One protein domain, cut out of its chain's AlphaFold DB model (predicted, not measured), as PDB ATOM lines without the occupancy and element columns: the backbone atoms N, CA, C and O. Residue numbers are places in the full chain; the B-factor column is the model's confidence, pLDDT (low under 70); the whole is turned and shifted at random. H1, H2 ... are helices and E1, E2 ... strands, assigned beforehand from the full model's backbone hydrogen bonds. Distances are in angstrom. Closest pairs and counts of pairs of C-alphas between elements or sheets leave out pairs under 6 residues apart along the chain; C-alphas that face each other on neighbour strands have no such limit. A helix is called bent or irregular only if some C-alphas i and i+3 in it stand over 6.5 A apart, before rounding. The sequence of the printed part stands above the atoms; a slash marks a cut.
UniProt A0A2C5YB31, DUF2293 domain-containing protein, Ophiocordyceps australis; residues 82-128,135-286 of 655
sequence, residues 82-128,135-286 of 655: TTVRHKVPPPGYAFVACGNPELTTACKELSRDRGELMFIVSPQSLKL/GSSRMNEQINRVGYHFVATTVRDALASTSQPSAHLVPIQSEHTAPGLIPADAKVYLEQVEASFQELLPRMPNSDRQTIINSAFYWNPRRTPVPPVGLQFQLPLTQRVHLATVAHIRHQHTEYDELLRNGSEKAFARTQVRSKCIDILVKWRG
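This is residues 82 to 128 and 135 to 286 of the 655 residues of the protein "DUF2293 domain-containing protein" of Ophiocordyceps australis (UniProt A0A2C5YB31). Two lobes lie end to end along the longest axis: one is a small twisted sheet of four strands with H1 and H3 on one face, and the other is a cluster of crossed helices, with H4, H5 and H9 packed round H6 and the short H7 and H8 at its far end. Residues 195 to 199 of H4 pack on residues 101 to 105 of H1, where the lobes meet; H2 lies at the side of the helix cluster, near H6 and H9, and only grazes the sheet with its residues 141 to 142, and residues 221 to 226 stick out. You will read 199 printed residues, with nine named helices and four named strands in the order E1, E2, H1, E3, H2, E4, H3, H4, H5, H6, H7, H8, H9. The sheet is mixed, in the order E1, E3, E4, E2, and the class is mixed, helices and strands. The whole is compact, with a radius of gyration of the C-alphas of 17.7 A and spans of 55 by 38 by 32 A.

Begin at residues 82 to 84, the edge strand E1, parallel to its neighbour E3, residues 118 to 121; look for N 84 and O 120, 2.8 A apart. E3 is antiparallel to E4, residues 147 to 151, with N 119 and O 149 at 2.9 A. E4 is antiparallel to the other edge strand, E2, residues 93 to 97, with N 96 and O 148 at 2.8 A. H1, residues 101 to 114, is on the sheet at a height of 9.5 A, over E4 and E2. E2, H1 and E3 form a split strand-helix-strand unit, two strands that run the same way with E4 between them; its crossover is right-handed. H3, residues 152 to 162, is on the sheet too, in two layers with H1, that is, helices on one face. H3 touches H1 at a steep tilt of 54 degrees, closest at the C-alphas of Ala 106 and Ala 158, 5.4 A apart. H2, residues 135 to 143, only grazes the sheet with residues 141 to 142. H4, residues 186 to 200, touches H1 at a shallow tilt of 21 degrees, the same way, closest at the C-alphas of Pro 101 and Glu 199, 4.4 A apart. The hub is H6, residues 237 to 253, which touches five helices. It touches H4 with residues 237 to 241 alone, the C-alphas of Ser 196 and Thr 238 being closest at 6.7 A. It touches H5, residues 206 to 217, at a steep tilt of 63 degrees, closest at the C-alphas of Ala 216 and Ala 244, 5.9 A apart. It touches H9, residues 274 to 285, with the C-alphas of Ile 249 and Cys 277 closest at 6.2 A. H6 and H2 only just touch, with 3 pairs of C-alphas within 8 A, closest at the C-alphas of Ile 143 and His 242, 5.6 A apart. H6 and H7, residues 256 to 261, only just touch, with 3 such pairs, and touch only at the corner, closest at the C-alphas of Arg 250 and Tyr 256, 5.8 A apart. H7 touches H8, residues 266 to 272, closest at the C-alphas of Leu 259 and Ala 269, 5.8 A apart. Every O i to N i+4 pair is within hydrogen-bond range in H1 and H4 to H9; H2 has 4 of 5 and H3 6 of 7.

Find C-alpha 82 at (183.890, 225.514, 153.593), where E1 begins. H1 runs 20.0 A and H4 20.6 A. H6, the longest helix, runs 23.2 A from C-alpha 237 at (195.721, 231.036, 172.289). H9 runs 16.8 A and ends at C-alpha 285, (197.586, 231.460, 155.359). H2 is irregular: C-alphas 135 and 138 are 7.2 A apart.

The C-alphas of Ala 160 and Gly 263 are the farthest apart, 56.2 A. Residues 129 to 134 are not printed; C-alphas 128 and 135 stand 15.5 A apart across this cut. The links H3 to H4 and H5 to H6 are long. Mean pLDDT of the printed part is 84.8, with residues 124 to 128, 135 to 137 and 164 to 181 under 70.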
ATOM      1  N   THR A  82     184.987 224.561 153.343       86.25
ATOM      2  CA  THR A  82     183.890 225.514 153.593       86.25
ATOM      3  C   THR A  82     183.976 226.084 155.010       86.25
ATOM      4  O   THR A  82     184.333 225.383 155.949       86.25
ATOM      5  N   THR A  83     183.658 227.368 155.207       85.62
ATOM      6  CA  THR A  83     183.696 227.993 156.546       85.62
ATOM      7  C   THR A  83     182.351 227.857 157.261       85.62
ATOM      8  O   THR A  83     181.321 228.272 156.735       85.62
ATOM      9  N   VAL A  84     182.360 227.317 158.482       87.19
ATOM     10  CA  VAL A  84     181.175 227.027 159.308       87.19
ATOM     11  C   VAL A  84     181.259 227.775 160.641       87.19
ATOM     12  O   VAL A  84     182.321 227.888 161.249       87.19
ATOM     13  N   ARG A  85     180.121 228.302 161.117       84.75
ATOM     14  CA  ARG A  85     180.040 229.142 162.331       84.75
ATOM     15  C   ARG A  85     179.748 228.381 163.631       84.75
ATOM     16  O   ARG A  85     179.744 228.992 164.696       84.75
ATOM     17  N   HIS A  86     179.494 227.076 163.562       79.62
ATOM     18  CA  HIS A  86     179.107 226.250 164.709       79.62
ATOM     19  C   HIS A  86     180.248 225.310 165.130       79.62
ATOM     20  O   HIS A  86     180.858 224.655 164.287       79.62
ATOM     21  N   LYS A  87     180.511 225.226 166.445       81.44
ATOM     22  CA  LYS A  87     181.501 224.300 167.032       81.44
ATOM     23  C   LYS A  87     181.093 222.823 166.939       81.44
ATOM     24  O   LYS A  87     181.939 221.957 167.105       81.44
ATOM     25  N   VAL A  88     179.809 222.534 166.731       86.12
ATOM     26  CA  VAL A  88     179.310 221.159 166.605       86.12
ATOM     27  C   VAL A  88     179.655 220.642 165.199       86.12
ATOM     28  O   VAL A  88     179.321 221.333 164.231       86.12
ATOM     29  N   PRO A  89     180.329 219.486 165.056       87.25
ATOM     30  CA  PRO A  89     180.596 218.883 163.754       87.25
ATOM     31  C   PRO A  89     179.306 218.352 163.105       87.25
ATOM     32  O   PRO A  89     178.397 217.913 163.816       87.25
ATOM     33  N   PRO A  90     179.210 218.345 161.762       88.25
ATOM     34  CA  PRO A  90     178.163 217.610 161.056       88.25
ATOM     35  C   PRO A  90     178.216 216.092 161.337       88.25
ATOM     36  O   PRO A  90     179.267 215.573 161.719       88.25
ATOM     37  N   PRO A  91     177.123 215.340 161.108       89.19
ATOM     38  CA  PRO A  91     177.133 213.882 161.228       89.19
ATOM     39  C   PRO A  91     178.243 213.241 160.379       89.19
ATOM     40  O   PRO A  91     178.404 213.578 159.209       89.19
ATOM     41  N   GLY A  92     179.016 212.327 160.975       90.25
ATOM     42  CA  GLY A  92     180.177 211.687 160.336       90.25
ATOM     43  C   GLY A  92     181.499 212.464 160.439       90.25
ATOM     44  O   GLY A  92     182.543 211.922 160.078       90.25
ATOM     45  N   TYR A  93     181.487 213.689 160.971       93.19
ATOM     46  CA  TYR A  93     182.681 214.514 161.170       93.19
ATOM     47  C   TYR A  93     183.133 214.528 162.635       93.19
ATOM     48  O   TYR A  93     182.333 214.374 163.558       93.19
ATOM     49  N   ALA A  94     184.426 214.764 162.845       91.56
ATOM     50  CA  ALA A  94     185.035 215.008 164.147       91.56
ATOM     51  C   ALA A  94     185.688 216.400 164.177       91.56
ATOM     52  O   ALA A  94     186.265 216.850 163.185       91.56
ATOM     53  N   PHE A  95     185.591 217.074 165.326       91.94
ATOM     54  CA  PHE A  95     186.208 218.379 165.554       91.94
ATOM     55  C   PHE A  95     187.664 218.223 166.013       91.94
ATOM     56  O   PHE A  95     187.947 217.490 166.960       91.94
ATOM     57  N   VAL A  96     188.569 218.955 165.367       90.50
ATOM     58  CA  VAL A  96     189.985 219.085 165.727       90.50
ATOM     59  C   VAL A  96     190.247 220.547 166.080       90.50
ATOM     60  O   VAL A  96     190.022 221.442 165.263       90.50
ATOM     61  N   ALA A  97     190.698 220.808 167.306       88.12
ATOM     62  CA  ALA A  97     191.014 222.158 167.763       88.12
ATOM     63  C   ALA A  97     192.379 222.629 167.236       88.12
ATOM     64  O   ALA A  97     193.327 221.846 167.183       88.12
ATOM     65  N   CYS A  98     192.498 223.920 166.911       85.50
ATOM     66  CA  CYS A  98     193.793 224.519 166.584       85.50
ATOM     67  C   CYS A  98     194.746 224.501 167.790       85.50
ATOM     68  O   CYS A  98     194.343 224.783 168.922       85.50
ATOM     69  N   GLY A  99     196.017 224.227 167.513       80.81
ATOM     70  CA  GLY A  99     197.119 224.060 168.460       80.81
ATOM     71  C   GLY A  99     198.137 222.991 168.038       80.81
ATOM     72  O   GLY A  99     199.181 222.890 168.672       80.81
ATOM     73  N   ASN A 100     197.858 222.212 166.983       86.12
ATOM     74  CA  ASN A 100     198.649 221.051 166.563       86.12
ATOM     75  C   ASN A 100     198.912 221.093 165.051       86.12
ATOM     76  O   ASN A 100     198.082 220.592 164.285       86.12
ATOM     77  N   PRO A 101     200.049 221.651 164.591       89.25
ATOM     78  CA  PRO A 101     200.361 221.698 163.168       89.25
ATOM     79  C   PRO A 101     200.398 220.295 162.556       89.25
ATOM     80  O   PRO A 101     199.737 220.083 161.546       89.25
ATOM     81  N   GLU A 102     201.065 219.330 163.197       90.31
ATOM     82  CA  GLU A 102     201.257 217.969 162.673       90.31
ATOM     83  C   GLU A 102     199.931 217.249 162.375       90.31
ATOM     84  O   GLU A 102     199.646 216.934 161.217       90.31
ATOM     85  N   LEU A 103     199.076 217.061 163.390       90.75
ATOM     86  CA  LEU A 103     197.772 216.405 163.234       90.75
ATOM     87  C   LEU A 103     196.891 217.141 162.214       90.75
ATOM     88  O   LEU A 103     196.289 216.512 161.344       90.75
ATOM     89  N   THR A 104     196.843 218.475 162.270       91.12
ATOM     90  CA  THR A 104     196.086 219.269 161.298       91.12
ATOM     91  C   THR A 104     196.658 219.129 159.877       91.12
ATOM     92  O   THR A 104     195.879 219.128 158.923       91.12
ATOM     93  N   THR A 105     197.976 218.988 159.688       91.12
ATOM     94  CA  THR A 105     198.576 218.726 158.365       91.12
ATOM     95  C   THR A 105     198.264 217.324 157.853       91.12
ATOM     96  O   THR A 105     197.803 217.214 156.719       91.12
ATOM     97  N   ALA A 106     198.385 216.285 158.685       92.06
ATOM     98  CA  ALA A 106     198.037 214.911 158.315       92.06
ATOM     99  C   ALA A 106     196.550 214.780 157.935       92.06
ATOM    100  O   ALA A 106     196.224 214.232 156.881       92.06
ATOM    101  N   CYS A 107     195.643 215.372 158.722       92.88
ATOM    102  CA  CYS A 107     194.220 215.452 158.382       92.88
ATOM    103  C   CYS A 107     193.979 216.194 157.054       92.88
ATOM    104  O   CYS A 107     193.191 215.729 156.232       92.88
ATOM    105  N   LYS A 108     194.662 217.324 156.806       90.81
ATOM    106  CA  LYS A 108     194.558 218.072 155.536       90.81
ATOM    107  C   LYS A 108     195.083 217.275 154.339       90.81
ATOM    108  O   LYS A 108     194.536 217.438 153.253       90.81
ATOM    109  N   GLU A 109     196.111 216.446 154.502       90.56
ATOM    110  CA  GLU A 109     196.669 215.639 153.408       90.56
ATOM    111  C   GLU A 109     195.804 214.425 153.085       90.56
ATOM    112  O   GLU A 109     195.342 214.319 151.950       90.56
ATOM    113  N   LEU A 110     195.412 213.628 154.082       92.50
ATOM    114  CA  LEU A 110     194.465 212.530 153.870       92.50
ATOM    115  C   LEU A 110     193.123 213.018 153.276       92.50
ATOM    116  O   LEU A 110     192.550 212.345 152.419       92.50
ATOM    117  N   SER A 111     192.649 214.212 153.663       92.44
ATOM    118  CA  SER A 111     191.445 214.836 153.087       92.44
ATOM    119  C   SER A 111     191.628 215.218 151.607       92.44
ATOM    120  O   SER A 111     190.695 215.041 150.826       92.44
ATOM    121  N   ARG A 112     192.818 215.681 151.181       90.00
ATOM    122  CA  ARG A 112     193.131 215.917 149.750       90.00
ATOM    123  C   ARG A 112     193.144 214.613 148.970       90.00
ATOM    124  O   ARG A 112     192.518 214.525 147.916       90.00
ATOM    125  N   ASP A 113     193.836 213.602 149.488       90.25
ATOM    126  CA  ASP A 113     194.050 212.335 148.788       90.25
ATOM    127  C   ASP A 113     192.724 211.609 148.534       90.25
ATOM    128  O   ASP A 113     192.488 211.112 147.427       90.25
ATOM    129  N   ARG A 114     191.827 211.639 149.529       91.25
ATOM    130  CA  ARG A 114     190.465 211.083 149.473       91.25
ATOM    131  C   ARG A 114     189.469 211.965 148.712       91.25
ATOM    132  O   ARG A 114     188.462 211.449 148.240       91.25
ATOM    133  N   GLY A 115     189.745 213.262 148.558       87.81
ATOM    134  CA  GLY A 115     188.795 214.234 147.998       87.81
ATOM    135  C   GLY A 115     187.659 214.596 148.964       87.81
ATOM    136  O   GLY A 115     186.548 214.896 148.533       87.81
ATOM    137  N   GLU A 116     187.916 214.528 150.271       91.56
ATOM    138  CA  GLU A 116     186.948 214.846 151.322       91.56
ATOM    139  C   GLU A 116     186.895 216.357 151.601       91.56
ATOM    140  O   GLU A 116     187.919 217.044 151.625       91.56
ATOM    141  N   LEU A 117     185.685 216.863 151.863       90.31
ATOM    142  CA  LEU A 117     185.419 218.255 152.228       90.31
ATOM    143  C   LEU A 117     185.843 218.530 153.681       90.31
ATOM    144  O   LEU A 117     185.367 217.871 154.599       90.31
ATOM    145  N   MET A 118     186.660 219.558 153.916       91.69
ATOM    146  CA  MET A 118     186.991 220.047 155.264       91.69
ATOM    147  C   MET A 118     186.109 221.247 155.650       91.69
ATOM    148  O   MET A 118     185.932 222.175 154.859       91.69
ATOM    149  N   PHE A 119     185.638 221.330 156.898       91.19
ATOM    150  CA  PHE A 119     185.038 222.574 157.403       91.19
ATOM    151  C   PHE A 119     186.005 223.368 158.284       91.19
ATOM    152  O   PHE A 119     186.609 222.831 159.207       91.19
ATOM    153  N   ILE A 120     186.116 224.674 158.043       90.38
ATOM    154  CA  ILE A 120     186.869 225.608 158.888       90.38
ATOM    155  C   ILE A 120     185.919 226.185 159.937       90.38
ATOM    156  O   ILE A 120     184.914 226.809 159.590       90.38
ATOM    157  N   VAL A 121     186.230 225.998 161.219       89.50
ATOM    158  CA  VAL A 121     185.348 226.371 162.334       89.50
ATOM    159  C   VAL A 121     185.671 227.791 162.792       89.50
ATOM    160  O   VAL A 121     186.607 228.017 163.564       89.50
ATOM    161  N   SER A 122     184.872 228.746 162.315       86.56
ATOM    162  CA  SER A 122     184.972 230.176 162.634       86.56
ATOM    163  C   SER A 122     183.737 230.662 163.402       86.56
ATOM    164  O   SER A 122     182.852 231.289 162.803       86.56
ATOM    165  N   PRO A 123     183.621 230.387 164.718       80.75
ATOM    166  CA  PRO A 123     182.511 230.873 165.525       80.75
ATOM    167  C   PRO A 123     182.358 232.392 165.442       80.75
ATOM    168  O   PRO A 123     183.315 233.168 165.544       80.75
ATOM    169  N   GLN A 124     181.111 232.834 165.292       66.50
ATOM    170  CA  GLN A 124     180.780 234.246 165.383       66.50
ATOM    171  C   GLN A 124     180.968 234.699 166.836       66.50
ATOM    172  O   GLN A 124     180.127 234.412 167.682       66.50
ATOM    173  N   SER A 125     182.092 235.376 167.104       56.81
ATOM    174  CA  SER A 125     182.455 235.925 168.419       56.81
ATOM    175  C   SER A 125     181.252 236.509 169.167       56.81
ATOM    176  O   SER A 125     180.515 237.347 168.632       56.81
ATOM    177  N   LEU A 126     181.074 236.068 170.415       46.91
ATOM    178  CA  LEU A 126     180.062 236.582 171.328       46.91
ATOM    179  C   LEU A 126     180.345 238.063 171.616       46.91
ATOM    180  O   LEU A 126     181.201 238.390 172.429       46.91
ATOM    181  N   LYS A 127     179.615 238.938 170.912       42.94
ATOM    182  CA  LYS A 127     179.444 240.384 171.152       42.94
ATOM    183  C   LYS A 127     180.633 241.078 171.841       42.94
ATOM    184  O   LYS A 127     180.503 241.591 172.950       42.94
ATOM    185  N   LEU A 128     181.763 241.212 171.141       43.28
ATOM    186  CA  LEU A 128     182.730 242.247 171.513       43.28
ATOM    187  C   LEU A 128     182.081 243.614 171.227       43.28
ATOM    188  O   LEU A 128     181.851 243.957 170.069       43.28
ATOM    189  N   GLY A 135     179.257 244.976 156.961       42.78
ATOM    190  CA  GLY A 135     180.519 244.563 156.331       42.78
ATOM    191  C   GLY A 135     181.525 243.865 157.263       42.78
ATOM    192  O   GLY A 135     182.614 243.500 156.821       42.78
ATOM    193  N   SER A 136     181.221 243.677 158.555       54.47
ATOM    194  CA  SER A 136     182.200 243.147 159.510       54.47
ATOM    195  C   SER A 136     182.487 241.640 159.370       54.47
ATOM    196  O   SER A 136     183.558 241.190 159.794       54.47
ATOM    197  N   SER A 137     181.578 240.878 158.742       62.25
ATOM    198  CA  SER A 137     181.575 239.402 158.729       62.25
ATOM    199  C   SER A 137     182.891 238.780 158.249       62.25
ATOM    200  O   SER A 137     183.495 238.010 158.993       62.25
ATOM    201  N   ARG A 138     183.407 239.193 157.079       73.56
ATOM    202  CA  ARG A 138     184.609 238.587 156.469       73.56
ATOM    203  C   ARG A 138     185.848 238.645 157.364       73.56
ATOM    204  O   ARG A 138     186.555 237.658 157.498       73.56
ATOM    205  N   MET A 139     186.102 239.769 158.040       78.12
ATOM    206  CA  MET A 139     187.229 239.852 158.987       78.12
ATOM    207  C   MET A 139     187.013 238.933 160.199       78.12
ATOM    208  O   MET A 139     187.958 238.340 160.706       78.12
ATOM    209  N   ASN A 140     185.770 238.811 160.670       78.75
ATOM    210  CA  ASN A 140     185.422 237.993 161.829       78.75
ATOM    211  C   ASN A 140     185.560 236.489 161.529       78.75
ATOM    212  O   ASN A 140     186.049 235.740 162.371       78.75
ATOM    213  N   GLU A 141     185.187 236.073 160.316       81.75
ATOM    214  CA  GLU A 141     185.387 234.724 159.767       81.75
ATOM    215  C   GLU A 141     186.876 234.370 159.621       81.75
ATOM    216  O   GLU A 141     187.250 233.212 159.806       81.75
ATOM    217  N   GLN A 142     187.742 235.359 159.362       82.50
ATOM    218  CA  GLN A 142     189.191 235.150 159.316       82.50
ATOM    219  C   GLN A 142     189.858 235.170 160.704       82.50
ATOM    220  O   GLN A 142     190.705 234.315 160.965       82.50
ATOM    221  N   ILE A 143     189.511 236.099 161.602       81.31
ATOM    222  CA  ILE A 143     190.176 236.246 162.915       81.31
ATOM    223  C   ILE A 143     189.761 235.157 163.916       81.31
ATOM    224  O   ILE A 143     190.580 234.745 164.734       81.31
ATOM    225  N   ASN A 144     188.524 234.660 163.865       82.62
ATOM    226  CA  ASN A 144     188.010 233.730 164.877       82.62
ATOM    227  C   ASN A 144     188.011 232.261 164.427       82.62
ATOM    228  O   ASN A 144     187.130 231.518 164.844       82.62
ATOM    229  N   ARG A 145     188.972 231.821 163.601       86.56
ATOM    230  CA  ARG A 145     189.201 230.376 163.398       86.56
ATOM    231  C   ARG A 145     189.615 229.746 164.734       86.56
ATOM    232  O   ARG A 145     190.515 230.273 165.387       86.56
ATOM    233  N   VAL A 146     188.946 228.665 165.132       84.62
ATOM    234  CA  VAL A 146     189.161 227.945 166.410       84.62
ATOM    235  C   VAL A 146     189.543 226.474 166.191       84.62
ATOM    236  O   VAL A 146     190.170 225.866 167.055       84.62
ATOM    237  N   GLY A 147     189.207 225.907 165.034       89.25
ATOM    238  CA  GLY A 147     189.552 224.537 164.664       89.25
ATOM    239  C   GLY A 147     188.997 224.160 163.296       89.25
ATOM    240  O   GLY A 147     188.613 225.027 162.502       89.25
ATOM    241  N   TYR A 148     188.916 222.860 163.052       91.12
ATOM    242  CA  TYR A 148     188.463 222.255 161.805       91.12
ATOM    243  C   TYR A 148     187.510 221.091 162.095       91.12
ATOM    244  O   TYR A 148     187.664 220.411 163.108       91.12
ATOM    245  N   HIS A 149     186.560 220.827 161.197       93.00
ATOM    246  CA  HIS A 149     185.864 219.540 161.142       93.00
ATOM    247  C   HIS A 149     186.394 218.749 159.948       93.00
ATOM    248  O   HIS A 149     186.334 219.230 158.814       93.00
ATOM    249  N   PHE A 150     186.862 217.534 160.208       93.44
ATOM    250  CA  PHE A 150     187.284 216.552 159.204       93.44
ATOM    251  C   PHE A 150     186.413 215.296 159.328       93.44
ATOM    252  O   PHE A 150     185.770 215.092 160.362       93.44
ATOM    253  N   VAL A 151     186.390 214.432 158.311       94.38
ATOM    254  CA  VAL A 151     185.659 213.157 158.386       94.38
ATOM    255  C   VAL A 151     186.270 212.272 159.484       94.38
ATOM    256  O   VAL A 151     187.490 212.175 159.622       94.38
ATOM    257  N   ALA A 152     185.431 211.630 160.299       93.00
ATOM    258  CA  ALA A 152     185.874 210.920 161.505       93.00
ATOM    259  C   ALA A 152     186.750 209.675 161.229       93.00
ATOM    260  O   ALA A 152     187.429 209.189 162.133       93.00
ATOM    261  N   THR A 153     186.753 209.155 159.997       93.81
ATOM    262  CA  THR A 153     187.741 208.180 159.499       93.81
ATOM    263  C   THR A 153     189.113 208.828 159.371       93.81
ATOM    264  O   THR A 153     190.031 208.469 160.096       93.81
ATOM    265  N   THR A 154     189.215 209.861 158.541       93.56
ATOM    266  CA  THR A 154     190.434 210.629 158.257       93.56
ATOM    267  C   THR A 154     191.121 211.156 159.521       93.56
ATOM    268  O   THR A 154     192.343 211.097 159.612       93.56
ATOM    269  N   VAL A 155     190.365 211.563 160.548       92.75
ATOM    270  CA  VAL A 155     190.932 211.949 161.858       92.75
ATOM    271  C   VAL A 155     191.550 210.768 162.618       92.75
ATOM    272  O   VAL A 155     192.619 210.914 163.209       92.75
ATOM    273  N   ARG A 156     190.906 209.593 162.608       91.81
ATOM    274  CA  ARG A 156     191.440 208.371 163.239       91.81
ATOM    275  C   ARG A 156     192.730 207.922 162.552       91.81
ATOM    276  O   ARG A 156     193.697 207.580 163.226       91.81
ATOM    277  N   ASP A 157     192.734 207.963 161.227       92.69
ATOM    278  CA  ASP A 157     193.842 207.495 160.395       92.69
ATOM    279  C   ASP A 157     195.053 208.448 160.491       92.69
ATOM    280  O   ASP A 157     196.202 208.004 160.554       92.69
ATOM    281  N   ALA A 158     194.798 209.759 160.603       92.12
ATOM    282  CA  ALA A 158     195.816 210.761 160.909       92.12
ATOM    283  C   ALA A 158     196.438 210.542 162.299       92.12
ATOM    284  O   ALA A 158     197.659 210.471 162.403       92.12
ATOM    285  N   LEU A 159     195.629 210.360 163.353       89.88
ATOM    286  CA  LEU A 159     196.136 210.082 164.708       89.88
ATOM    287  C   LEU A 159     197.016 208.825 164.759       89.88
ATOM    288  O   LEU A 159     198.070 208.845 165.394       89.88
ATOM    289  N   ALA A 160     196.622 207.762 164.050       89.56
ATOM    290  CA  ALA A 160     197.421 206.544 163.929       89.56
ATOM    291  C   ALA A 160     198.765 206.780 163.212       89.56
ATOM    292  O   ALA A 160     199.748 206.115 163.526       89.56
ATOM    293  N   SER A 161     198.820 207.744 162.290       87.88
ATOM    294  CA  SER A 161     200.023 208.089 161.524       87.88
ATOM    295  C   SER A 161     200.972 209.032 162.274       87.88
ATOM    296  O   SER A 161     202.185 208.906 162.145       87.88
ATOM    297  N   THR A 162     200.452 209.980 163.064       82.25
ATOM    298  CA  THR A 162     201.276 210.972 163.788       82.25
ATOM    299  C   THR A 162     201.726 210.497 165.180       82.25
ATOM    300  O   THR A 162     202.530 211.167 165.816       82.25
ATOM    301  N   SER A 163     201.209 209.371 165.692       77.75
ATOM    302  CA  SER A 163     201.460 208.886 167.069       77.75
ATOM    303  C   SER A 163     201.093 209.899 168.179       77.75
ATOM    304  O   SER A 163     201.554 209.786 169.318       77.75
ATOM    305  N   GLN A 164     200.252 210.889 167.862       67.69
ATOM    306  CA  GLN A 164     199.836 211.946 168.786       67.69
ATOM    307  C   GLN A 164     198.696 211.455 169.698       67.69
ATOM    308  O   GLN A 164     197.795 210.753 169.230       67.69
ATOM    309  N   PRO A 165     198.678 211.819 170.995       59.66
ATOM    310  CA  PRO A 165     197.647 211.364 171.917       59.66
ATOM    311  C   PRO A 165     196.283 211.982 171.582       59.66
ATOM    312  O   PRO A 165     196.162 213.178 171.314       59.66
ATOM    313  N   SER A 166     195.218 211.186 171.713       57.34
ATOM    314  CA  SER A 166     193.828 211.579 171.423       57.34
ATOM    315  C   SER A 166     193.281 212.747 172.264       57.34
ATOM    316  O   SER A 166     192.148 213.167 172.047       57.34
ATOM    317  N   ALA A 167     194.065 213.301 173.194       55.56
ATOM    318  CA  ALA A 167     193.726 214.458 174.027       55.56
ATOM    319  C   ALA A 167     193.356 215.723 173.223       55.56
ATOM    320  O   ALA A 167     192.684 216.610 173.748       55.56
ATOM    321  N   HIS A 168     193.754 215.805 171.948       54.12
ATOM    322  CA  HIS A 168     193.386 216.906 171.052       54.12
ATOM    323  C   HIS A 168     192.057 216.712 170.302       54.12
ATOM    324  O   HIS A 168     191.568 217.657 169.675       54.12
ATOM    325  N   LEU A 169     191.411 215.547 170.436       58.91
ATOM    326  CA  LEU A 169     189.997 215.371 170.098       58.91
ATOM    327  C   LEU A 169     189.135 215.904 171.244       58.91
ATOM    328  O   LEU A 169     188.672 215.149 172.095       58.91
ATOM    329  N   VAL A 170     188.938 217.222 171.279       56.22
ATOM    330  CA  VAL A 170     188.148 217.881 172.329       56.22
ATOM    331  C   VAL A 170     186.686 217.415 172.254       56.22
ATOM    332  O   VAL A 170     186.008 217.728 171.269       56.22
ATOM    333  N   PRO A 171     186.145 216.725 173.280       47.19
ATOM    334  CA  PRO A 171     184.730 216.385 173.313       47.19
ATOM    335  C   PRO A 171     183.901 217.669 173.400       47.19
ATOM    336  O   PRO A 171     184.136 218.521 174.256       47.19
ATOM    337  N   ILE A 172     182.901 217.789 172.525       48.53
ATOM    338  CA  ILE A 172     182.114 219.018 172.282       48.53
ATOM    339  C   ILE A 172     181.407 219.548 173.553       48.53
ATOM    340  O   ILE A 172     180.983 220.698 173.594       48.53
ATOM    341  N   GLN A 173     181.289 218.718 174.593       42.41
ATOM    342  CA  GLN A 173     180.594 219.009 175.849       42.41
ATOM    343  C   GLN A 173     181.430 219.800 176.879       42.41
ATOM    344  O   GLN A 173     180.852 220.342 177.819       42.41
ATOM    345  N   SER A 174     182.754 219.926 176.717       35.97
ATOM    346  CA  SER A 174     183.615 220.661 177.669       35.97
ATOM    347  C   SER A 174     183.598 222.186 177.463       35.97
ATOM    348  O   SER A 174     184.631 222.815 177.242       35.97
ATOM    349  N   GLU A 175     182.429 222.815 177.616       38.06
ATOM    350  CA  GLU A 175     182.272 224.287 177.670       38.06
ATOM    351  C   GLU A 175     182.765 224.901 179.009       38.06
ATOM    352  O   GLU A 175     182.602 226.099 179.248       38.06
ATOM    353  N   HIS A 176     183.373 224.102 179.898       37.78
ATOM    354  CA  HIS A 176     183.818 224.514 181.242       37.78
ATOM    355  C   HIS A 176     185.322 224.353 181.518       37.78
ATOM    356  O   HIS A 176     185.788 224.756 182.582       37.78
ATOM    357  N   THR A 177     186.119 223.841 180.574       40.16
ATOM    358  CA  THR A 177     187.583 223.950 180.680       40.16
ATOM    359  C   THR A 177     187.972 225.419 180.502       40.16
ATOM    360  O   THR A 177     187.704 226.006 179.453       40.16
ATOM    361  N   ALA A 178     188.566 226.027 181.535       44.22
ATOM    362  CA  ALA A 178     188.825 227.467 181.580       44.22
ATOM    363  C   ALA A 178     189.600 227.953 180.333       44.22
ATOM    364  O   ALA A 178     190.619 227.353 179.971       44.22
ATOM    365  N   PRO A 179     189.141 229.022 179.654       51.72
ATOM    366  CA  PRO A 179     189.672 229.398 178.351       51.72
ATOM    367  C   PRO A 179     191.134 229.830 178.449       51.72
ATOM    368  O   PRO A 179     191.468 230.760 179.172       51.72
ATOM    369  N   GLY A 180     192.001 229.187 177.662       57.47
ATOM    370  CA  GLY A 180     193.313 229.730 177.312       57.47
ATOM    371  C   GLY A 180     194.274 229.993 178.474       57.47
ATOM    372  O   GLY A 180     195.093 230.910 178.337       57.47
ATOM    373  N   LEU A 181     194.201 229.218 179.567       66.62
ATOM    374  CA  LEU A 181     195.192 229.248 180.650       66.62
ATOM    375  C   LEU A 181     196.609 229.283 180.060       66.62
ATOM    376  O   LEU A 181     196.968 228.460 179.219       66.62
ATOM    377  N   ILE A 182     197.389 230.284 180.461       75.62
ATOM    378  CA  ILE A 182     198.781 230.428 180.034       75.62
ATOM    379  C   ILE A 182     199.606 229.470 180.910       75.62
ATOM    380  O   ILE A 182     199.508 229.584 182.134       75.62
ATOM    381  N   PRO A 183     200.383 228.529 180.336       81.44
ATOM    382  CA  PRO A 183     201.301 227.695 181.105       81.44
ATOM    383  C   PRO A 183     202.239 228.548 181.965       81.44
ATOM    384  O   PRO A 183     202.713 229.588 181.511       81.44
ATOM    385  N   ALA A 184     202.533 228.094 183.186       82.44
ATOM    386  CA  ALA A 184     203.494 228.773 184.058       82.44
ATOM    387  C   ALA A 184     204.889 228.858 183.407       82.44
ATOM    388  O   ALA A 184     205.568 229.880 183.508       82.44
ATOM    389  N   ASP A 185     205.277 227.814 182.667       88.88
ATOM    390  CA  ASP A 185     206.523 227.774 181.908       88.88
ATOM    391  C   ASP A 185     206.425 228.572 180.604       88.88
ATOM    392  O   ASP A 185     205.890 228.114 179.588       88.88
ATOM    393  N   ALA A 186     207.043 229.754 180.603       87.50
ATOM    394  CA  ALA A 186     207.104 230.630 179.435       87.50
ATOM    395  C   ALA A 186     207.695 229.945 178.184       87.50
ATOM    396  O   ALA A 186     207.260 230.251 177.076       87.50
ATOM    397  N   LYS A 187     208.634 228.992 178.334       89.06
ATOM    398  CA  LYS A 187     209.178 228.211 177.203       89.06
ATOM    399  C   LYS A 187     208.084 227.378 176.530       89.06
ATOM    400  O   LYS A 187     207.905 227.488 175.323       89.06
ATOM    401  N   VAL A 188     207.340 226.591 177.311       89.50
ATOM    402  CA  VAL A 188     206.250 225.734 176.813       89.50
ATOM    403  C   VAL A 188     205.168 226.589 176.156       89.50
ATOM    404  O   VAL A 188     204.647 226.234 175.101       89.50
ATOM    405  N   TYR A 189     204.870 227.758 176.726       90.50
ATOM    406  CA  TYR A 189     203.913 228.676 176.117       90.50
ATOM    407  C   TYR A 189     204.390 229.248 174.771       90.50
ATOM    408  O   TYR A 189     203.606 229.325 173.827       90.50
ATOM    409  N   LEU A 190     205.668 229.619 174.646       91.75
ATOM    410  CA  LEU A 190     206.241 230.090 173.379       91.75
ATOM    411  C   LEU A 190     206.255 228.986 172.311       91.75
ATOM    412  O   LEU A 190     205.948 229.256 171.155       91.75
ATOM    413  N   GLU A 191     206.525 227.744 172.705       90.88
ATOM    414  CA  GLU A 191     206.484 226.560 171.839       90.88
ATOM    415  C   GLU A 191     205.063 226.312 171.288       90.88
ATOM    416  O   GLU A 191     204.875 226.183 170.078       90.88
ATOM    417  N   GLN A 192     204.033 226.405 172.141       90.12
ATOM    418  CA  GLN A 192     202.618 226.380 171.729       90.12
ATOM    419  C   GLN A 192     202.237 227.553 170.805       90.12
ATOM    420  O   GLN A 192     201.434 227.392 169.880       90.12
ATOM    421  N   VAL A 193     202.797 228.744 171.038       92.19
ATOM    422  CA  VAL A 193     202.609 229.928 170.183       92.19
ATOM    423  C   VAL A 193     203.244 229.715 168.805       92.19
ATOM    424  O   VAL A 193     202.605 230.026 167.799       92.19
ATOM    425  N   GLU A 194     204.450 229.148 168.721       92.31
ATOM    426  CA  GLU A 194     205.103 228.841 167.441       92.31
ATOM    427  C   GLU A 194     204.387 227.725 166.671       92.31
ATOM    428  O   GLU A 194     204.137 227.896 165.476       92.31
ATOM    429  N   ALA A 195     203.962 226.651 167.341       90.88
ATOM    430  CA  ALA A 195     203.123 225.603 166.752       90.88
ATOM    431  C   ALA A 195     201.807 226.179 166.189       90.88
ATOM    432  O   ALA A 195     201.428 225.899 165.049       90.88
ATOM    433  N   SER A 196     201.162 227.081 166.939       91.44
ATOM    434  CA  SER A 196     199.979 227.816 166.476       91.44
ATOM    435  C   SER A 196     200.282 228.691 165.254       91.44
ATOM    436  O   SER A 196     199.480 228.745 164.326       91.44
ATOM    437  N   PHE A 197     201.434 229.370 165.202       93.25
ATOM    438  CA  PHE A 197     201.831 230.146 164.021       93.25
ATOM    439  C   PHE A 197     202.057 229.269 162.782       93.25
ATOM    440  O   PHE A 197     201.664 229.675 161.690       93.25
ATOM    441  N   GLN A 198     202.653 228.084 162.938       91.38
ATOM    442  CA  GLN A 198     202.867 227.137 161.838       91.38
ATOM    443  C   GLN A 198     201.536 226.613 161.275       91.38
ATOM    444  O   GLN A 198     201.344 226.607 160.062       91.38
ATOM    445  N   GLU A 199     200.592 226.229 162.141       89.62
ATOM    446  CA  GLU A 199     199.281 225.716 161.723       89.62
ATOM    447  C   GLU A 199     198.402 226.795 161.063       89.62
ATOM    448  O   GLU A 199     197.708 226.534 160.074       89.62
ATOM    449  N   LEU A 200     198.404 228.006 161.633       90.62
ATOM    450  CA  LEU A 200     197.463 229.072 161.286       90.62
ATOM    451  C   LEU A 200     197.962 230.008 160.187       90.62
ATOM    452  O   LEU A 200     197.126 230.694 159.604       90.62
ATOM    453  N   LEU A 201     199.281 230.116 159.974       92.69
ATOM    454  CA  LEU A 201     199.937 231.114 159.112       92.69
ATOM    455  C   LEU A 201     201.214 230.558 158.419       92.69
ATOM    456  O   LEU A 201     202.281 231.173 158.511       92.69
ATOM    457  N   PRO A 202     201.149 229.415 157.703       90.12
ATOM    458  CA  PRO A 202     202.330 228.733 157.159       90.12
ATOM    459  C   PRO A 202     203.093 229.518 156.075       90.12
ATOM    460  O   PRO A 202     204.279 229.270 155.871       90.12
ATOM    461  N   ARG A 203     202.458 230.480 155.384       90.81
ATOM    462  CA  ARG A 203     203.098 231.354 154.375       90.81
ATOM    463  C   ARG A 203     203.613 232.688 154.977       90.81
ATOM    464  O   ARG A 203     203.959 233.600 154.226       90.81
ATOM    465  N   MET A 204     203.656 232.846 156.308       93.38
ATOM    466  CA  MET A 204     204.138 234.069 156.982       93.38
ATOM    467  C   MET A 204     205.682 234.153 157.050       93.38
ATOM    468  O   MET A 204     206.324 233.180 157.449       93.38
ATOM    469  N   PRO A 205     206.303 235.318 156.762       94.62
ATOM    470  CA  PRO A 205     207.752 235.499 156.879       94.62
ATOM    471  C   PRO A 205     208.302 235.264 158.296       94.62
ATOM    472  O   PRO A 205     207.710 235.673 159.296       94.62
ATOM    473  N   ASN A 206     209.494 234.662 158.386       94.69
ATOM    474  CA  ASN A 206     210.161 234.371 159.662       94.69
ATOM    475  C   ASN A 206     210.445 235.638 160.496       94.69
ATOM    476  O   ASN A 206     210.295 235.616 161.716       94.69
ATOM    477  N   SER A 207     210.807 236.746 159.840       95.75
ATOM    478  CA  SER A 207     211.043 238.056 160.465       95.75
ATOM    479  C   SER A 207     209.773 238.650 161.081       95.75
ATOM    480  O   SER A 207     209.802 239.143 162.211       95.75
ATOM    481  N   ASP A 208     208.644 238.563 160.372       96.62
ATOM    482  CA  ASP A 208     207.336 238.965 160.885       96.62
ATOM    483  C   ASP A 208     206.936 238.092 162.083       96.62
ATOM    484  O   ASP A 208     206.610 238.635 163.139       96.62
ATOM    485  N   ARG A 209     207.065 236.758 161.979       95.38
ATOM    486  CA  ARG A 209     206.773 235.818 163.080       95.38
ATOM    487  C   ARG A 209     207.536 236.177 164.358       95.38
ATOM    488  O   ARG A 209     206.923 236.360 165.409       95.38
ATOM    489  N   GLN A 210     208.855 236.341 164.261       95.00
ATOM    490  CA  GLN A 210     209.710 236.715 165.394       95.00
ATOM    491  C   GLN A 210     209.341 238.092 165.965       95.00
ATOM    492  O   GLN A 210     209.315 238.272 167.183       95.00
ATOM    493  N   THR A 211     208.995 239.061 165.111       95.25
ATOM    494  CA  THR A 211     208.580 240.401 165.554       95.25
ATOM    495  C   THR A 211     207.245 240.365 166.303       95.25
ATOM    496  O   THR A 211     207.102 241.038 167.327       95.25
ATOM    497  N   ILE A 212     206.286 239.543 165.863       95.75
ATOM    498  CA  ILE A 212     205.003 239.353 166.560       95.75
ATOM    499  C   ILE A 212     205.225 238.672 167.917       95.75
ATOM    500  O   ILE A 212     204.704 239.148 168.926       95.75
ATOM    501  N   ILE A 213     206.038 237.612 167.980       94.12
ATOM    502  CA  ILE A 213     206.388 236.925 169.236       94.12
ATOM    503  C   ILE A 213     207.003 237.920 170.237       94.12
ATOM    504  O   ILE A 213     206.476 238.109 171.337       94.12
ATOM    505  N   ASN A 214     208.040 238.649 169.816       92.75
ATOM    506  CA  ASN A 214     208.778 239.608 170.646       92.75
ATOM    507  C   ASN A 214     207.972 240.851 171.073       92.75
ATOM    508  O   ASN A 214     208.381 241.546 172.004       92.75
ATOM    509  N   SER A 215     206.855 241.166 170.406       90.94
ATOM    510  CA  SER A 215     206.033 242.352 170.704       90.94
ATOM    511  C   SER A 215     204.691 242.047 171.374       90.94
ATOM    512  O   SER A 215     204.175 242.904 172.093       90.94
ATOM    513  N   ALA A 216     204.128 240.855 171.158       92.62
ATOM    514  CA  ALA A 216     202.811 240.482 171.667       92.62
ATOM    515  C   ALA A 216     202.844 239.417 172.772       92.62
ATOM    516  O   ALA A 216     201.950 239.432 173.618       92.62
ATOM    517  N   PHE A 217     203.831 238.515 172.776       92.12
ATOM    518  CA  PHE A 217     203.893 237.374 173.703       92.12
ATOM    519  C   PHE A 217     204.948 237.536 174.806       92.12
ATOM    520  O   PHE A 217     204.804 236.941 175.870       92.12
ATOM    521  N   TYR A 218     205.932 238.418 174.620       89.06
ATOM    522  CA  TYR A 218     206.780 238.921 175.705       89.06
ATOM    523  C   TYR A 218     206.222 240.232 176.279       89.06
ATOM    524  O   TYR A 218     205.890 241.156 175.535       89.06
ATOM    525  N   TRP A 219     206.177 240.358 177.609       87.81
ATOM    526  CA  TRP A 219     205.795 241.595 178.300       87.81
ATOM    527  C   TRP A 219     206.984 242.198 179.040       87.81
ATOM    528  O   TRP A 219     207.614 241.556 179.876       87.81
ATOM    529  N   ASN A 220     207.258 243.470 178.759       83.75
ATOM    530  CA  ASN A 220     208.147 244.299 179.560       83.75
ATOM    531  C   ASN A 220     207.318 245.418 180.221       83.75
ATOM    532  O   ASN A 220     206.992 246.399 179.541       83.75
ATOM    533  N   PRO A 221     206.993 245.318 181.525       83.75
ATOM    534  CA  PRO A 221     206.202 246.326 182.238       83.75
ATOM    535  C   PRO A 221     206.787 247.745 182.199       83.75
ATOM    536  O   PRO A 221     206.044 248.717 182.308       83.75
ATOM    537  N   ARG A 222     208.105 247.894 181.975       85.62
ATOM    538  CA  ARG A 222     208.763 249.206 181.813       85.62
ATOM    539  C   ARG A 222     208.431 249.882 180.475       85.62
ATOM    540  O   ARG A 222     208.630 251.086 180.348       85.62
ATOM    541  N   ARG A 223     207.966 249.120 179.475       83.19
ATOM    542  CA  ARG A 223     207.578 249.613 178.139       83.19
ATOM    543  C   ARG A 223     206.064 249.772 177.997       83.19
ATOM    544  O   ARG A 223     205.619 250.724 177.362       83.19
ATOM    545  N   THR A 224     205.280 248.853 178.562       79.06
ATOM    546  CA  THR A 224     203.810 248.880 178.498       79.06
ATOM    547  C   THR A 224     203.199 248.518 179.857       79.06
ATOM    548  O   THR A 224     203.387 247.388 180.310       79.06
ATOM    549  N   PRO A 225     202.429 249.419 180.504       84.19
ATOM    550  CA  PRO A 225     201.794 249.123 181.792       84.19
ATOM    551  C   PRO A 225     200.617 248.143 181.656       84.19
ATOM    552  O   PRO A 225     200.280 247.448 182.606       84.19
ATOM    553  N   VAL A 226     200.006 248.066 180.469       86.38
ATOM    554  CA  VAL A 226     198.979 247.074 180.128       86.38
ATOM    555  C   VAL A 226     199.664 245.833 179.533       86.38
ATOM    556  O   VAL A 226     200.527 246.007 178.663       86.38
ATOM    557  N   PRO A 227     199.298 244.602 179.944       86.19
ATOM    558  CA  PRO A 227     199.814 243.382 179.328       86.19
ATOM    559  C   PRO A 227     199.437 243.287 177.838       86.19
ATOM    560  O   PRO A 227     198.300 243.599 177.464       86.19
ATOM    561  N   PRO A 228     200.360 242.844 176.966       90.50
ATOM    562  CA  PRO A 228     200.114 242.731 175.533       90.50
ATOM    563  C   PRO A 228     199.088 241.631 175.213       90.50
ATOM    564  O   PRO A 228     198.801 240.758 176.032       90.50
ATOM    565  N   VAL A 229     198.528 241.657 173.997       89.06
ATOM    566  CA  VAL A 229     197.426 240.757 173.591       89.06
ATOM    567  C   VAL A 229     197.772 239.264 173.671       89.06
ATOM    568  O   VAL A 229     196.878 238.449 173.890       89.06
ATOM    569  N   GLY A 230     199.054 238.901 173.562       88.00
ATOM    570  CA  GLY A 230     199.539 237.527 173.699       88.00
ATOM    571  C   GLY A 230     199.518 236.975 175.126       88.00
ATOM    572  O   GLY A 230     199.641 235.764 175.283       88.00
ATOM    573  N   LEU A 231     199.301 237.810 176.152       89.75
ATOM    574  CA  LEU A 231     199.192 237.404 177.565       89.75
ATOM    575  C   LEU A 231     197.785 237.607 178.163       89.75
ATOM    576  O   LEU A 231     197.601 237.565 179.378       89.75
ATOM    577  N   GLN A 232     196.769 237.834 177.328       87.75
ATOM    578  CA  GLN A 232     195.392 238.043 177.784       87.75
ATOM    579  C   GLN A 232     194.703 236.706 178.090       87.75
ATOM    580  O   GLN A 232     194.125 236.082 177.201       87.75
ATOM    581  N   PHE A 233     194.749 236.267 179.352       83.69
ATOM    582  CA  PHE A 233     194.210 234.972 179.799       83.69
ATOM    583  C   PHE A 233     192.754 234.713 179.370       83.69
ATOM    584  O   PHE A 233     192.417 233.585 179.044       83.69
ATOM    585  N   GLN A 234     191.916 235.752 179.275       83.88
ATOM    586  CA  GLN A 234     190.507 235.650 178.857       83.88
ATOM    587  C   GLN A 234     190.295 235.198 177.397       83.88
ATOM    588  O   GLN A 234     189.174 234.871 177.016       83.88
ATOM    589  N   LEU A 235     191.339 235.218 176.561       85.00
ATOM    590  CA  LEU A 235     191.271 234.889 175.135       85.00
ATOM    591  C   LEU A 235     191.997 233.561 174.862       85.00
ATOM    592  O   LEU A 235     193.130 233.412 175.315       85.00
ATOM    593  N   PRO A 236     191.434 232.617 174.084       86.06
ATOM    594  CA  PRO A 236     192.143 231.396 173.704       86.06
ATOM    595  C   PRO A 236     193.383 231.711 172.851       86.06
ATOM    596  O   PRO A 236     193.389 232.676 172.082       86.06
ATOM    597  N   LEU A 237     194.419 230.869 172.956       88.62
ATOM    598  CA  LEU A 237     195.721 231.036 172.289       88.62
ATOM    599  C   LEU A 237     195.593 231.402 170.798       88.62
ATOM    600  O   LEU A 237     196.153 232.404 170.359       88.62
ATOM    601  N   THR A 238     194.773 230.667 170.050       88.44
ATOM    602  CA  THR A 238     194.462 230.893 168.628       88.44
ATOM    603  C   THR A 238     193.999 232.329 168.346       88.44
ATOM    604  O   THR A 238     194.441 232.970 167.393       88.44
ATOM    605  N   GLN A 239     193.145 232.888 169.211       88.44
ATOM    606  CA  GLN A 239     192.645 234.257 169.075       88.44
ATOM    607  C   GLN A 239     193.696 235.291 169.499       88.44
ATOM    608  O   GLN A 239     193.799 236.342 168.862       88.44
ATOM    609  N   ARG A 240     194.531 234.986 170.507       91.50
ATOM    610  CA  ARG A 240     195.698 235.810 170.871       91.50
ATOM    611  C   ARG A 240     196.673 235.936 169.694       91.50
ATOM    612  O   ARG A 240     197.070 237.052 169.355       91.50
ATOM    613  N   VAL A 241     196.974 234.827 169.013       93.31
ATOM    614  CA  VAL A 241     197.813 234.766 167.799       93.31
ATOM    615  C   VAL A 241     197.218 235.593 166.656       93.31
ATOM    616  O   VAL A 241     197.908 236.450 166.096       93.31
ATOM    617  N   HIS A 242     195.932 235.430 166.332       91.19
ATOM    618  CA  HIS A 242     195.306 236.210 165.257       91.19
ATOM    619  C   HIS A 242     195.230 237.714 165.561       91.19
ATOM    620  O   HIS A 242     195.493 238.528 164.673       91.19
ATOM    621  N   LEU A 243     194.923 238.112 166.800       91.94
ATOM    622  CA  LEU A 243     194.887 239.526 167.193       91.94
ATOM    623  C   LEU A 243     196.281 240.168 167.178       91.94
ATOM    624  O   LEU A 243     196.414 241.303 166.718       91.94
ATOM    625  N   ALA A 244     197.313 239.441 167.616       94.62
ATOM    626  CA  ALA A 244     198.705 239.871 167.515       94.62
ATOM    627  C   ALA A 244     199.132 240.065 166.048       94.62
ATOM    628  O   ALA A 244     199.642 241.125 165.681       94.62
ATOM    629  N   THR A 245     198.827 239.088 165.188       95.25
ATOM    630  CA  THR A 245     199.133 239.135 163.748       95.25
ATOM    631  C   THR A 245     198.437 240.311 163.060       95.25
ATOM    632  O   THR A 245     199.079 241.087 162.358       95.25
ATOM    633  N   VAL A 246     197.133 240.507 163.286       93.44
ATOM    634  CA  VAL A 246     196.368 241.604 162.662       93.44
ATOM    635  C   VAL A 246     196.771 242.979 163.210       93.44
ATOM    636  O   VAL A 246     196.661 243.977 162.493       93.44
ATOM    637  N   ALA A 247     197.266 243.070 164.448       94.44
ATOM    638  CA  ALA A 247     197.896 244.293 164.942       94.44
ATOM    639  C   ALA A 247     199.212 244.579 164.196       94.44
ATOM    640  O   ALA A 247     199.386 245.685 163.686       94.44
ATOM    641  N   HIS A 248     200.091 243.584 164.069       95.69
ATOM    642  CA  HIS A 248     201.382 243.706 163.385       95.69
ATOM    643  C   HIS A 248     201.247 244.039 161.893       95.69
ATOM    644  O   HIS A 248     201.827 245.024 161.441       95.69
ATOM    645  N   ILE A 249     200.400 243.313 161.149       95.94
ATOM    646  CA  ILE A 249     200.078 243.609 159.739       95.94
ATOM    647  C   ILE A 249     199.641 245.072 159.585       95.94
ATOM    648  O   ILE A 249     200.099 245.766 158.683       95.94
ATOM    649  N   ARG A 250     198.802 245.578 160.498       94.88
ATOM    650  CA  ARG A 250     198.359 246.978 160.464       94.88
ATOM    651  C   ARG A 250     199.506 247.957 160.703       94.88
ATOM    652  O   ARG A 250     199.639 248.899 159.932       94.88
ATOM    653  N   HIS A 251     200.321 247.732 161.728       95.25
ATOM    654  CA  HIS A 251     201.404 248.642 162.112       95.25
ATOM    655  C   HIS A 251     202.642 248.593 161.199       95.25
ATOM    656  O   HIS A 251     203.418 249.542 161.201       95.25
ATOM    657  N   GLN A 252     202.868 247.514 160.443       95.81
ATOM    658  CA  GLN A 252     204.090 247.340 159.634       95.81
ATOM    659  C   GLN A 252     203.841 247.205 158.128       95.81
ATOM    660  O   GLN A 252     204.707 247.581 157.346       95.81
ATOM    661  N   HIS A 253     202.667 246.723 157.707       94.50
ATOM    662  CA  HIS A 253     202.367 246.439 156.295       94.50
ATOM    663  C   HIS A 253     201.225 247.303 155.721       94.50
ATOM    664  O   HIS A 253     200.727 247.019 154.633       94.50
ATOM    665  N   THR A 254     200.782 248.360 156.423       96.19
ATOM    666  CA  THR A 254     199.758 249.307 155.927       96.19
ATOM    667  C   THR A 254     199.986 250.743 156.413       96.19
ATOM    668  O   THR A 254     200.618 250.953 157.444       96.19
ATOM    669  N   GLU A 255     199.363 251.731 155.753       95.19
ATOM    670  CA  GLU A 255     199.360 253.157 156.150       95.19
ATOM    671  C   GLU A 255     198.698 253.461 157.524       95.19
ATOM    672  O   GLU A 255     198.440 254.620 157.845       95.19
ATOM    673  N   TYR A 256     198.378 252.466 158.364       96.69
ATOM    674  CA  TYR A 256     197.642 252.680 159.620       96.69
ATOM    675  C   TYR A 256     198.319 253.714 160.535       96.69
ATOM    676  O   TYR A 256     197.643 254.591 161.074       96.69
ATOM    677  N   ASP A 257     199.646 253.659 160.664       96.12
ATOM    678  CA  ASP A 257     200.391 254.603 161.501       96.12
ATOM    679  C   ASP A 257     200.585 255.979 160.846       96.12
ATOM    680  O   ASP A 257     200.818 256.954 161.555       96.12
ATOM    681  N   GLU A 258     200.428 256.103 159.527       96.00
ATOM    682  CA  GLU A 258     200.329 257.405 158.849       96.00
ATOM    683  C   GLU A 258     198.974 258.046 159.117       96.00
ATOM    684  O   GLU A 258     198.914 259.200 159.534       96.00
ATOM    685  N   LEU A 259     197.887 257.279 158.993       95.50
ATOM    686  CA  LEU A 259     196.543 257.744 159.331       95.50
ATOM    687  C   LEU A 259     196.468 258.213 160.795       95.50
ATOM    688  O   LEU A 259     195.900 259.274 161.060       95.50
ATOM    689  N   LEU A 260     197.094 257.487 161.732       95.44
ATOM    690  CA  LEU A 260     197.196 257.919 163.133       95.44
ATOM    691  C   LEU A 260     198.060 259.177 163.324       95.44
ATOM    692  O   LEU A 260     197.663 260.051 164.093       95.44
ATOM    693  N   ARG A 261     199.210 259.302 162.642       96.12
ATOM    694  CA  ARG A 261     200.034 260.531 162.678       96.12
ATOM    695  C   ARG A 261     199.276 261.741 162.127       96.12
ATOM    696  O   ARG A 261     199.394 262.830 162.679       96.12
ATOM    697  N   ASN A 262     198.443 261.528 161.113       94.19
ATOM    698  CA  ASN A 262     197.596 262.542 160.485       94.19
ATOM    699  C   ASN A 262     196.319 262.857 161.296       94.19
ATOM    700  O   ASN A 262     195.416 263.516 160.788       94.19
ATOM    701  N   GLY A 263     196.207 262.374 162.541       93.62
ATOM    702  CA  GLY A 263     195.085 262.672 163.438       93.62
ATOM    703  C   GLY A 263     193.786 261.914 163.139       93.62
ATOM    704  O   GLY A 263     192.759 262.229 163.734       93.62
ATOM    705  N   SER A 264     193.804 260.908 162.256       93.62
ATOM    706  CA  SER A 264     192.611 260.102 161.968       93.62
ATOM    707  C   SER A 264     192.178 259.299 163.192       93.62
ATOM    708  O   SER A 264     192.998 258.671 163.868       93.62
ATOM    709  N   GLU A 265     190.870 259.225 163.435       94.25
ATOM    710  CA  GLU A 265     190.336 258.371 164.492       94.25
ATOM    711  C   GLU A 265     190.743 256.904 164.305       94.25
ATOM    712  O   GLU A 265     190.681 256.348 163.205       94.25
ATOM    713  N   LYS A 266     191.062 256.227 165.414       91.19
ATOM    714  CA  LYS A 266     191.457 254.808 165.417       91.19
ATOM    715  C   LYS A 266     190.414 253.907 164.738       91.19
ATOM    716  O   LYS A 266     190.798 252.905 164.141       91.19
ATOM    717  N   ALA A 267     189.122 254.239 164.810       90.50
ATOM    718  CA  ALA A 267     188.045 253.486 164.160       90.50
ATOM    719  C   ALA A 267     188.012 253.694 162.631       90.50
ATOM    720  O   ALA A 267     187.928 252.716 161.881       90.50
ATOM    721  N   PHE A 268     188.164 254.938 162.166       91.25
ATOM    722  CA  PHE A 268     188.270 255.260 160.742       91.25
ATOM    723  C   PHE A 268     189.532 254.639 160.132       91.25
ATOM    724  O   PHE A 268     189.444 253.883 159.165       91.25
ATOM    725  N   ALA A 269     190.693 254.835 160.767       94.31
ATOM    726  CA  ALA A 269     191.963 254.273 160.313       94.31
ATOM    727  C   ALA A 269     191.932 252.733 160.233       94.31
ATOM    728  O   ALA A 269     192.420 252.159 159.263       94.31
ATOM    729  N   ARG A 270     191.290 252.050 161.199       91.44
ATOM    730  CA  ARG A 270     191.044 250.590 161.152       91.44
ATOM    731  C   ARG A 270     190.154 250.161 159.987       91.44
ATOM    732  O   ARG A 270     190.313 249.044 159.504       91.44
ATOM    733  N   THR A 271     189.219 251.009 159.572       90.88
ATOM    734  CA  THR A 271     188.294 250.725 158.468       90.88
ATOM    735  C   THR A 271     188.984 250.913 157.117       90.88
ATOM    736  O   THR A 271     188.882 250.025 156.276       90.88
ATOM    737  N   GLN A 272     189.774 251.979 156.949       92.31
ATOM    738  CA  GLN A 272     190.532 252.244 155.719       92.31
ATOM    739  C   GLN A 272     191.524 251.120 155.383       92.31
ATOM    740  O   GLN A 272     191.530 250.608 154.266       92.31
ATOM    741  N   VAL A 273     192.329 250.670 156.352       93.50
ATOM    742  CA  VAL A 273     193.325 249.606 156.106       93.50
ATOM    743  C   VAL A 273     192.719 248.197 156.051       93.50
ATOM    744  O   VAL A 273     193.437 247.228 155.800       93.50
ATOM    745  N   ARG A 274     191.406 248.049 156.291       89.38
ATOM    746  CA  ARG A 274     190.755 246.757 156.562       89.38
ATOM    747  C   ARG A 274     190.945 245.727 155.451       89.38
ATOM    748  O   ARG A 274     191.199 244.575 155.788       89.38
ATOM    749  N   SER A 275     190.829 246.126 154.179       89.00
ATOM    750  CA  SER A 275     191.026 245.202 153.048       89.00
ATOM    751  C   SER A 275     192.467 244.715 153.005       89.00
ATOM    752  O   SER A 275     192.688 243.532 153.233       89.00
ATOM    753  N   LYS A 276     193.439 245.640 152.893       91.62
ATOM    754  CA  LYS A 276     194.885 245.342 152.856       91.62
ATOM    755  C   LYS A 276     195.295 244.335 153.944       91.62
ATOM    756  O   LYS A 276     196.080 243.429 153.694       91.62
ATOM    757  N   CYS A 277     194.713 244.451 155.140       92.62
ATOM    758  CA  CYS A 277     194.962 243.530 156.250       92.62
ATOM    759  C   CYS A 277     194.398 242.117 156.051       92.62
ATOM    760  O   CYS A 277     195.049 241.156 156.446       92.62
ATOM    761  N   ILE A 278     193.196 241.984 155.480       89.62
ATOM    762  CA  ILE A 278     192.610 240.686 155.109       89.62
ATOM    763  C   ILE A 278     193.440 240.063 153.986       89.62
ATOM    764  O   ILE A 278     193.783 238.891 154.078       89.62
ATOM    765  N   ASP A 279     193.805 240.857 152.981       89.94
ATOM    766  CA  ASP A 279     194.530 240.406 151.792       89.94
ATOM    767  C   ASP A 279     195.911 239.827 152.173       89.94
ATOM    768  O   ASP A 279     196.284 238.736 151.738       89.94
ATOM    769  N   ILE A 280     196.639 240.497 153.078       92.38
ATOM    770  CA  ILE A 280     197.908 240.001 153.642       92.38
ATOM    771  C   ILE A 280     197.688 238.774 154.539       92.38
ATOM    772  O   ILE A 280     198.439 237.807 154.431       92.38
ATOM    773  N   LEU A 281     196.659 238.777 155.397       91.12
ATOM    774  CA  LEU A 281     196.369 237.652 156.293       91.12
ATOM    775  C   LEU A 281     196.050 236.372 155.505       91.12
ATOM    776  O   LEU A 281     196.596 235.319 155.814       91.12
ATOM    777  N   VAL A 282     195.216 236.461 154.468       88.94
ATOM    778  CA  VAL A 282     194.843 235.340 153.585       88.94
ATOM    779  C   VAL A 282     196.066 234.811 152.819       88.94
ATOM    780  O   VAL A 282     196.307 233.604 152.805       88.94
ATOM    781  N   LYS A 283     196.918 235.707 152.303       89.56
ATOM    782  CA  LYS A 283     198.207 235.365 151.674       89.56
ATOM    783  C   LYS A 283     199.195 234.679 152.629       89.56
ATOM    784  O   LYS A 283     199.942 233.803 152.204       89.56
ATOM    785  N   TRP A 284     199.226 235.059 153.910       92.75
ATOM    786  CA  TRP A 284     200.051 234.397 154.936       92.75
ATOM    787  C   TRP A 284     199.480 233.047 155.393       92.75
ATOM    788  O   TRP A 284     200.215 232.232 155.948       92.75
ATOM    789  N   ARG A 285     198.198 232.776 155.130       87.19
ATOM    790  CA  ARG A 285     197.586 231.460 155.359       87.19
ATOM    791  C   ARG A 285     197.843 230.461 154.248       87.19
ATOM    792  O   ARG A 285     197.976 229.278 154.536       87.19
ATOM    793  N   GLY A 286     197.884 230.919 153.000       83.50
ATOM    794  CA  GLY A 286     197.736 230.012 151.863       83.50
ATOM    795  C   GLY A 286     196.290 229.573 151.628       83.50
ATOM    796  O   GLY A 286     196.082 228.589 150.933       83.50
TER     797      GLY A 286